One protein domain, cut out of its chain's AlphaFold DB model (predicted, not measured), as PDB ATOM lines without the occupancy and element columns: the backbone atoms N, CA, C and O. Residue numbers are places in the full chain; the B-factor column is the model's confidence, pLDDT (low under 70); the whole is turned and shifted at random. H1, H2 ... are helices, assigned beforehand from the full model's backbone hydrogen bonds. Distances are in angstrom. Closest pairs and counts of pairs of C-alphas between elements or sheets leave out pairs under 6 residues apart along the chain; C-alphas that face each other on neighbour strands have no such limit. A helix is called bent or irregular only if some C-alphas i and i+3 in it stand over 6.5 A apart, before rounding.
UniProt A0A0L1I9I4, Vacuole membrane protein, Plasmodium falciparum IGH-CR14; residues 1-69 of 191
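This is residues 1 to 69 of the 191 residues of the protein "Vacuole membrane protein" of Plasmodium falciparum IGH-CR14 (UniProt A0A0L1I9I4). Three helices follow one another in an open, flat zigzag: H1 leads into a looped turn, H2 runs away from that turn, and H3 sets off from the far end of H2 at nearly a right angle. There is no packed core, and no helix touches another. The printed part has 69 residues, with three named helices in the order H1, H2, H3 and no named strand; the class is all helix. The whole is extended, with a radius of gyration of the C-alphas of 21.5 A and spans of 68 by 33 by 11 A.

H1, residues 2 to 16, is apart from H2, residues 24 to 45, and a short link of 7 residues joins them. A tight link of 1 residue leads from H2 to H3, residues 47 to 67. H2 and H3 are close but not clearly touching, and their closest C-alphas, those of Tyr 43 and Asn 50, are 8.0 A apart. The lines of H2 and H3 are about perpendicular, at 86 degrees. H1 and H3 are apart. In H1 and H2 every O i to N i+4 pair is within hydrogen-bond range; in H3 15 of 17 are.

H1 begins at C-alpha 2, (-34.583, -55.841, 7.526), and is 21.5 A long from first to last C-alpha. H2 is the longest helix, with 22 residues and 31.2 A, and begins at C-alpha 24, (-28.679, -25.840, -4.589). H3 measures 30.9 A and ends at C-alpha 67, (-66.847, -1.679, -12.758). H3 is neither bent nor irregular, but only just: C-alphas 48 and 51 are 6.4 A apart.

The two C-alphas farthest apart, those of Asp 2 and Lys 69, are 71.3 A from each other. Residues 1 to 17 and 31 to 69 stand free. The printed part has no cut, and no link is long. The mean pLDDT of the printed part is 81.7, and residues 1 and 68 are under 70.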
ATOM      1  N   MET A   1     -38.087 -58.217   6.797       56.75
ATOM      2  CA  MET A   1     -38.287 -56.931   7.499       56.75
ATOM      3  C   MET A   1     -37.067 -56.020   7.318       56.75
ATOM      4  O   MET A   1     -37.225 -54.864   6.949       56.75
ATOM      5  N   ASP A   2     -35.860 -56.575   7.438       79.50
ATOM      6  CA  ASP A   2     -34.583 -55.841   7.526       79.50
ATOM      7  C   ASP A   2     -34.192 -55.015   6.288       79.50
ATOM      8  O   ASP A   2     -33.654 -53.916   6.410       79.50
ATOM      9  N   SER A   3     -34.522 -55.481   5.077       82.44
ATOM     10  CA  SER A   3     -34.219 -54.754   3.828       82.44
ATOM     11  C   SER A   3     -34.978 -53.421   3.713       82.44
ATOM     12  O   SER A   3     -34.440 -52.421   3.232       82.44
ATOM     13  N   TYR A   4     -36.220 -53.372   4.207       86.38
ATOM     14  CA  TYR A   4     -37.034 -52.155   4.183       86.38
ATOM     15  C   TYR A   4     -36.510 -51.109   5.173       86.38
ATOM     16  O   TYR A   4     -36.400 -49.927   4.836       86.38
ATOM     17  N   GLU A   5     -36.131 -51.538   6.378       86.75
ATOM     18  CA  GLU A   5     -35.572 -50.649   7.396       86.75
ATOM     19  C   GLU A   5     -34.195 -50.109   7.004       86.75
ATOM     20  O   GLU A   5     -33.954 -48.908   7.152       86.75
ATOM     21  N   ALA A   6     -33.332 -50.941   6.410       85.75
ATOM     22  CA  ALA A   6     -32.042 -50.508   5.874       85.75
ATOM     23  C   ALA A   6     -32.213 -49.407   4.812       85.75
ATOM     24  O   ALA A   6     -31.595 -48.342   4.899       85.75
ATOM     25  N   LYS A   7     -33.144 -49.603   3.869       87.00
ATOM     26  CA  LYS A   7     -33.451 -48.627   2.813       87.00
ATOM     27  C   LYS A   7     -34.049 -47.331   3.371       87.00
ATOM     28  O   LYS A   7     -33.737 -46.241   2.893       87.00
ATOM     29  N   LYS A   8     -34.876 -47.416   4.419       84.62
ATOM     30  CA  LYS A   8     -35.423 -46.245   5.127       84.62
ATOM     31  C   LYS A   8     -34.319 -45.435   5.816       84.62
ATOM     32  O   LYS A   8     -34.338 -44.206   5.745       84.62
ATOM     33  N   LYS A   9     -33.348 -46.112   6.437       83.31
ATOM     34  CA  LYS A   9     -32.199 -45.493   7.118       83.31
ATOM     35  C   LYS A   9     -31.254 -44.809   6.123       83.31
ATOM     36  O   LYS A   9     -30.870 -43.663   6.341       83.31
ATOM     37  N   GLU A  10     -30.982 -45.448   4.986       84.69
ATOM     38  CA  GLU A  10     -30.192 -44.873   3.887       84.69
ATOM     39  C   GLU A  10     -30.853 -43.610   3.306       84.69
ATOM     40  O   GLU A  10     -30.207 -42.575   3.129       84.69
ATOM     41  N   LEU A  11     -32.169 -43.652   3.068       81.25
ATOM     42  CA  LEU A  11     -32.929 -42.491   2.598       81.25
ATOM     43  C   LEU A  11     -32.973 -41.353   3.625       81.25
ATOM     44  O   LEU A  11     -33.056 -40.194   3.228       81.25
ATOM     45  N   TYR A  12     -32.942 -41.661   4.922       80.31
ATOM     46  CA  TYR A  12     -32.896 -40.660   5.988       80.31
ATOM     47  C   TYR A  12     -31.530 -39.965   6.057       80.31
ATOM     48  O   TYR A  12     -31.476 -38.740   6.136       80.31
ATOM     49  N   LEU A  13     -30.436 -40.723   5.937       81.00
ATOM     50  CA  LEU A  13     -29.078 -40.174   5.870       81.00
ATOM     51  C   LEU A  13     -28.895 -39.291   4.628       81.00
ATOM     52  O   LEU A  13     -28.490 -38.141   4.752       81.00
ATOM     53  N   ARG A  14     -29.351 -39.751   3.454       74.88
ATOM     54  CA  ARG A  14     -29.329 -38.936   2.226       74.88
ATOM     55  C   ARG A  14     -30.136 -37.643   2.330       74.88
ATOM     56  O   ARG A  14     -29.808 -36.693   1.635       74.88
ATOM     57  N   ARG A  15     -31.200 -37.589   3.142       74.12
ATOM     58  CA  ARG A  15     -31.971 -36.350   3.364       74.12
ATOM     59  C   ARG A  15     -31.219 -35.349   4.235       74.12
ATOM     60  O   ARG A  15     -31.376 -34.160   4.002       74.12
ATOM     61  N   LYS A  16     -30.418 -35.819   5.197       75.19
ATOM     62  CA  LYS A  16     -29.591 -34.951   6.052       75.19
ATOM     63  C   LYS A  16     -28.454 -34.277   5.284       75.19
ATOM     64  O   LYS A  16     -28.128 -33.138   5.593       75.19
ATOM     65  N   ASP A  17     -27.920 -34.938   4.257       77.00
ATOM     66  CA  ASP A  17     -26.872 -34.371   3.391       77.00
ATOM     67  C   ASP A  17     -27.405 -33.351   2.368       77.00
ATOM     68  O   ASP A  17     -26.642 -32.590   1.768       77.00
ATOM     69  N   ILE A  18     -28.721 -33.327   2.123       75.62
ATOM     70  CA  ILE A  18     -29.337 -32.414   1.158       75.62
ATOM     71  C   ILE A  18     -29.530 -31.048   1.826       75.62
ATOM     72  O   ILE A  18     -30.584 -30.737   2.372       75.62
ATOM     73  N   ASN A  19     -28.489 -30.224   1.743       75.56
ATOM     74  CA  ASN A  19     -28.498 -28.836   2.192       75.56
ATOM     75  C   ASN A  19     -28.555 -27.867   1.007       75.56
ATOM     76  O   ASN A  19     -27.908 -28.087  -0.022       75.56
ATOM     77  N   LEU A  20     -29.288 -26.762   1.181       76.25
ATOM     78  CA  LEU A  20     -29.427 -25.704   0.170       76.25
ATOM     79  C   LEU A  20     -28.065 -25.109  -0.230       76.25
ATOM     80  O   LEU A  20     -27.854 -24.791  -1.395       76.25
ATOM     81  N   TYR A  21     -27.134 -25.029   0.725       77.44
ATOM     82  CA  TYR A  21     -25.797 -24.466   0.531       77.44
ATOM     83  C   TYR A  21     -24.861 -25.358  -0.296       77.44
ATOM     84  O   TYR A  21     -24.131 -24.853  -1.141       77.44
ATOM     85  N   TYR A  22     -24.888 -26.675  -0.085       79.50
ATOM     86  CA  TYR A  22     -23.956 -27.596  -0.750       79.50
ATOM     87  C   TYR A  22     -24.498 -28.133  -2.083       79.50
ATOM     88  O   TYR A  22     -23.725 -28.449  -2.988       79.50
ATOM     89  N   HIS A  23     -25.826 -28.226  -2.239       80.94
ATOM     90  CA  HIS A  23     -26.456 -28.814  -3.427       80.94
ATOM     91  C   HIS A  23     -27.689 -28.032  -3.931       80.94
ATOM     92  O   HIS A  23     -28.762 -28.631  -4.077       80.94
ATOM     93  N   PRO A  24     -27.554 -26.739  -4.295       84.19
ATOM     94  CA  PRO A  24     -28.679 -25.840  -4.589       84.19
ATOM     95  C   PRO A  24     -29.584 -26.326  -5.736       84.19
ATOM     96  O   PRO A  24     -30.811 -26.293  -5.642       84.19
ATOM     97  N   ILE A  25     -29.002 -26.852  -6.817       84.56
ATOM     98  CA  ILE A  25     -29.767 -27.311  -7.992       84.56
ATOM     99  C   ILE A  25     -30.587 -28.563  -7.653       84.56
ATOM    100  O   ILE A  25     -31.748 -28.700  -8.046       84.56
ATOM    101  N   LYS A  26     -29.994 -29.489  -6.890       83.75
ATOM    102  CA  LYS A  26     -30.646 -30.741  -6.494       83.75
ATOM    103  C   LYS A  26     -31.765 -30.471  -5.491       83.75
ATOM    104  O   LYS A  26     -32.842 -31.048  -5.637       83.75
ATOM    105  N   THR A  27     -31.541 -29.573  -4.530       85.56
ATOM    106  CA  THR A  27     -32.574 -29.128  -3.584       85.56
ATOM    107  C   THR A  27     -33.740 -28.466  -4.299       85.56
ATOM    108  O   THR A  27     -34.876 -28.859  -4.057       85.56
ATOM    109  N   ILE A  28     -33.486 -27.544  -5.236       85.75
ATOM    110  CA  ILE A  28     -34.547 -26.854  -5.984       85.75
ATOM    111  C   ILE A  28     -35.344 -27.851  -6.834       85.75
ATOM    112  O   ILE A  28     -36.571 -27.850  -6.800       85.75
ATOM    113  N   LYS A  29     -34.673 -28.768  -7.545       89.94
ATOM    114  CA  LYS A  29     -35.356 -29.785  -8.362       89.94
ATOM    115  C   LYS A  29     -36.261 -30.687  -7.521       89.94
ATOM    116  O   LYS A  29     -37.398 -30.953  -7.914       89.94
ATOM    117  N   LEU A  30     -35.765 -31.164  -6.379       87.75
ATOM    118  CA  LEU A  30     -36.542 -32.004  -5.463       87.75
ATOM    119  C   LEU A  30     -37.703 -31.226  -4.834       87.75
ATOM    120  O   LEU A  30     -38.809 -31.756  -4.753       87.75
ATOM    121  N   PHE A  31     -37.475 -29.967  -4.462       87.00
ATOM    122  CA  PHE A  31     -38.504 -29.074  -3.941       87.00
ATOM    123  C   PHE A  31     -39.624 -28.841  -4.961       87.00
ATOM    124  O   PHE A  31     -40.789 -29.057  -4.637       87.00
ATOM    125  N   CYS A  32     -39.299 -28.516  -6.216       89.12
ATOM    126  CA  CYS A  32     -40.296 -28.347  -7.276       89.12
ATOM    127  C   CYS A  32     -41.085 -29.638  -7.546       89.12
ATOM    128  O   CYS A  32     -42.294 -29.595  -7.776       89.12
ATOM    129  N   LEU A  33     -40.427 -30.800  -7.495       91.12
ATOM    130  CA  LEU A  33     -41.091 -32.093  -7.677       91.12
ATOM    131  C   LEU A  33     -42.063 -32.385  -6.525       91.12
ATOM    132  O   LEU A  33     -43.191 -32.823  -6.767       91.12
ATOM    133  N   GLN A  34     -41.657 -32.084  -5.291       89.00
ATOM    134  CA  GLN A  34     -42.506 -32.219  -4.113       89.00
ATOM    135  C   GLN A  34     -43.685 -31.238  -4.148       89.00
ATOM    136  O   GLN A  34     -44.816 -31.658  -3.913       89.00
ATOM    137  N   LEU A  35     -43.451 -29.973  -4.512       87.62
ATOM    138  CA  LEU A  35     -44.506 -28.978  -4.722       87.62
ATOM    139  C   LEU A  35     -45.529 -29.470  -5.742       87.62
ATOM    140  O   LEU A  35     -46.724 -29.458  -5.462       87.62
ATOM    141  N   ARG A  36     -45.074 -29.979  -6.893       91.19
ATOM    142  CA  ARG A  36     -45.962 -30.547  -7.914       91.19
ATOM    143  C   ARG A  36     -46.815 -31.678  -7.346       91.19
ATOM    144  O   ARG A  36     -48.017 -31.703  -7.587       91.19
ATOM    145  N   ASN A  37     -46.221 -32.601  -6.590       90.19
ATOM    146  CA  ASN A  37     -46.969 -33.697  -5.972       90.19
ATOM    147  C   ASN A  37     -48.014 -33.191  -4.975       90.19
ATOM    148  O   ASN A  37     -49.151 -33.652  -5.017       90.19
ATOM    149  N   ILE A  38     -47.660 -32.228  -4.121       85.50
ATOM    150  CA  ILE A  38     -48.593 -31.624  -3.162       85.50
ATOM    151  C   ILE A  38     -49.743 -30.930  -3.898       85.50
ATOM    152  O   ILE A  38     -50.902 -31.135  -3.540       85.50
ATOM    153  N   ILE A  39     -49.454 -30.165  -4.956       85.12
ATOM    154  CA  ILE A  39     -50.469 -29.489  -5.775       85.12
ATOM    155  C   ILE A  39     -51.407 -30.516  -6.413       85.12
ATOM    156  O   ILE A  39     -52.622 -30.382  -6.298       85.12
ATOM    157  N   VAL A  40     -50.870 -31.570  -7.035       85.50
ATOM    158  CA  VAL A  40     -51.674 -32.617  -7.687       85.50
ATOM    159  C   VAL A  40     -52.537 -33.368  -6.672       85.50
ATOM    160  O   VAL A  40     -53.725 -33.572  -6.918       85.50
ATOM    161  N   GLN A  41     -51.985 -33.738  -5.516       85.00
ATOM    162  CA  GLN A  41     -52.732 -34.414  -4.452       85.00
ATOM    163  C   GLN A  41     -53.836 -33.519  -3.879       85.00
ATOM    164  O   GLN A  41     -54.969 -33.967  -3.705       85.00
ATOM    165  N   THR A  42     -53.537 -32.241  -3.641       78.69
ATOM    166  CA  THR A  42     -54.514 -31.255  -3.156       78.69
ATOM    167  C   THR A  42     -55.617 -31.032  -4.187       78.69
ATOM    168  O   THR A  42     -56.797 -31.024  -3.840       78.69
ATOM    169  N   TYR A  43     -55.258 -30.930  -5.468       80.38
ATOM    170  CA  TYR A  43     -56.200 -30.782  -6.574       80.38
ATOM    171  C   TYR A  43     -57.133 -31.992  -6.703       80.38
ATOM    172  O   TYR A  43     -58.346 -31.834  -6.836       80.38
ATOM    173  N   GLN A  44     -56.589 -33.209  -6.613       82.31
ATOM    174  CA  GLN A  44     -57.381 -34.440  -6.641       82.31
ATOM    175  C   GLN A  44     -58.333 -34.526  -5.442       82.31
ATOM    176  O   GLN A  44     -59.512 -34.829  -5.623       82.31
ATOM    177  N   LYS A  45     -57.854 -34.191  -4.237       81.12
ATOM    178  CA  LYS A  45     -58.654 -34.193  -3.003       81.12
ATOM    179  C   LYS A  45     -59.776 -33.150  -3.034       81.12
ATOM    180  O   LYS A  45     -60.887 -33.424  -2.588       81.12
ATOM    181  N   ASN A  46     -59.519 -31.984  -3.628       77.00
ATOM    182  CA  ASN A  46     -60.443 -30.849  -3.642       77.00
ATOM    183  C   ASN A  46     -61.188 -30.676  -4.976       77.00
ATOM    184  O   ASN A  46     -61.789 -29.625  -5.214       77.00
ATOM    185  N   LYS A  47     -61.236 -31.708  -5.831       77.50
ATOM    186  CA  LYS A  47     -61.899 -31.672  -7.150       77.50
ATOM    187  C   LYS A  47     -63.358 -31.180  -7.090       77.50
ATOM    188  O   LYS A  47     -63.821 -30.533  -8.025       77.50
ATOM    189  N   LYS A  48     -64.065 -31.431  -5.977       75.50
ATOM    190  CA  LYS A  48     -65.432 -30.938  -5.713       75.50
ATOM    191  C   LYS A  48     -65.504 -29.405  -5.610       75.50
ATOM    192  O   LYS A  48     -66.425 -28.804  -6.154       75.50
ATOM    193  N   TYR A  49     -64.519 -28.778  -4.969       77.38
ATOM    194  CA  TYR A  49     -64.444 -27.324  -4.781       77.38
ATOM    195  C   TYR A  49     -63.932 -26.589  -6.024       77.38
ATOM    196  O   TYR A  49     -64.135 -25.386  -6.147       77.38
ATOM    197  N   ASN A  50     -63.343 -27.304  -6.988       78.31
ATOM    198  CA  ASN A  50     -62.854 -26.709  -8.232       78.31
ATOM    199  C   ASN A  50     -63.977 -26.024  -9.039       78.31
ATOM    200  O   ASN A  50     -63.771 -24.960  -9.610       78.31
ATOM    201  N   LYS A  51     -65.204 -26.572  -9.017       80.31
ATOM    202  CA  LYS A  51     -66.372 -25.919  -9.640       80.31
ATOM    203  C   LYS A  51     -66.740 -24.598  -8.956       80.31
ATOM    204  O   LYS A  51     -67.100 -23.647  -9.638       80.31
ATOM    205  N   ILE A  52     -66.624 -24.538  -7.629       83.31
ATOM    206  CA  ILE A  52     -66.898 -23.332  -6.835       83.31
ATOM    207  C   ILE A  52     -65.828 -22.271  -7.107       83.31
ATOM    208  O   ILE A  52     -66.165 -21.110  -7.297       83.31
ATOM    209  N   LEU A  53     -64.556 -22.672  -7.203       82.44
ATOM    210  CA  LEU A  53     -63.459 -21.770  -7.563       82.44
ATOM    211  C   LEU A  53     -63.640 -21.178  -8.966       82.44
ATOM    212  O   LEU A  53     -63.497 -19.972  -9.132       82.44
ATOM    213  N   ILE A  54     -64.010 -21.995  -9.959       83.31
ATOM    214  CA  ILE A  54     -64.292 -21.515 -11.321       83.31
ATOM    215  C   ILE A  54     -65.486 -20.551 -11.323       83.31
ATOM    216  O   ILE A  54     -65.415 -19.497 -11.949       83.31
ATOM    217  N   LEU A  55     -66.562 -20.869 -10.594       85.38
ATOM    218  CA  LEU A  55     -67.727 -19.988 -10.464       85.38
ATOM    219  C   LEU A  55     -67.354 -18.649  -9.809       85.38
ATOM    220  O   LEU A  55     -67.742 -17.596 -10.305       85.38
ATOM    221  N   ALA A  56     -66.562 -18.677  -8.736       86.12
ATOM    222  CA  ALA A  56     -66.073 -17.475  -8.071       86.12
ATOM    223  C   ALA A  56     -65.210 -16.620  -9.012       86.12
ATOM    224  O   ALA A  56     -65.388 -15.407  -9.076       86.12
ATOM    225  N   LEU A  57     -64.331 -17.248  -9.796       87.19
ATOM    226  CA  LEU A  57     -63.475 -16.565 -10.765       87.19
ATOM    227  C   LEU A  57     -64.301 -15.911 -11.885       87.19
ATOM    228  O   LEU A  57     -64.048 -14.765 -12.248       87.19
ATOM    229  N   LEU A  58     -65.348 -16.586 -12.368       87.62
ATOM    230  CA  LEU A  58     -66.300 -16.014 -13.327       87.62
ATOM    231  C   LEU A  58     -67.065 -14.818 -12.742       87.62
ATOM    232  O   LEU A  58     -67.201 -13.800 -13.416       87.62
ATOM    233  N   ILE A  59     -67.524 -14.908 -11.490       85.12
ATOM    234  CA  ILE A  59     -68.190 -13.796 -10.792       85.12
ATOM    235  C   ILE A  59     -67.243 -12.596 -10.670       85.12
ATOM    236  O   ILE A  59     -67.641 -11.474 -10.969       85.12
ATOM    237  N   ILE A  60     -65.978 -12.827 -10.307       84.00
ATOM    238  CA  ILE A  60     -64.956 -11.776 -10.219       84.00
ATOM    239  C   ILE A  60     -64.764 -11.089 -11.578       84.00
ATOM    240  O   ILE A  60     -64.796  -9.863 -11.652       84.00
ATOM    241  N   LEU A  61     -64.642 -11.851 -12.671       83.00
ATOM    242  CA  LEU A  61     -64.510 -11.292 -14.024       83.00
ATOM    243  C   LEU A  61     -65.735 -10.461 -14.442       83.00
ATOM    244  O   LEU A  61     -65.592  -9.412 -15.072       83.00
ATOM    245  N   ILE A  62     -66.940 -10.899 -14.069       82.31
ATOM    246  CA  ILE A  62     -68.180 -10.153 -14.318       82.31
ATOM    247  C   ILE A  62     -68.188  -8.838 -13.528       82.31
ATOM    248  O   ILE A  62     -68.518  -7.796 -14.094       82.31
ATOM    249  N   LEU A  63     -67.774  -8.855 -12.258       78.12
ATOM    250  CA  LEU A  63     -67.659  -7.648 -11.435       78.12
ATOM    251  C   LEU A  63     -66.640  -6.656 -12.018       78.12
ATOM    252  O   LEU A  63     -66.944  -5.467 -12.117       78.12
ATOM    253  N   PHE A  64     -65.488  -7.138 -12.501       77.19
ATOM    254  CA  PHE A  64     -64.509  -6.304 -13.209       77.19
ATOM    255  C   PHE A  64     -65.088  -5.662 -14.476       77.19
ATOM    256  O   PHE A  64     -64.787  -4.507 -14.767       77.19
ATOM    257  N   LYS A  65     -65.960  -6.362 -15.210       79.31
ATOM    258  CA  LYS A  65     -66.635  -5.806 -16.393       79.31
ATOM    259  C   LYS A  65     -67.679  -4.741 -16.028       79.31
ATOM    260  O   LYS A  65     -67.817  -3.750 -16.740       79.31
ATOM    261  N   ILE A  66     -68.417  -4.936 -14.933       77.88
ATOM    262  CA  ILE A  66     -69.454  -4.001 -14.460       77.88
ATOM    263  C   ILE A  66     -68.835  -2.722 -13.873       77.88
ATOM    264  O   ILE A  66     -69.438  -1.654 -13.995       77.88
ATOM    265  N   ARG A  67     -67.617  -2.808 -13.314       72.56
ATOM    266  CA  ARG A  67     -66.847  -1.679 -12.758       72.56
ATOM    267  C   ARG A  67     -66.815  -0.456 -13.678       72.56
ATOM    268  O   ARG A  67     -66.986   0.656 -13.201       72.56
ATOM    269  N   TYR A  68     -66.639  -0.662 -14.983       67.75
ATOM    270  CA  TYR A  68     -66.520   0.432 -15.952       67.75
ATOM    271  C   TYR A  68     -67.829   1.217 -16.158       67.75
ATOM    272  O   TYR A  68     -67.803   2.357 -16.608       67.75
ATOM    273  N   LYS A  69     -68.987   0.623 -15.840       73.06
ATOM    274  CA  LYS A  69     -70.305   1.204 -16.141       73.06
ATOM    275  C   LYS A  69     -70.891   2.044 -14.999       73.06
ATOM    276  O   LYS A  69     -71.756   2.874 -15.258       73.06
TER     277      LYS A  69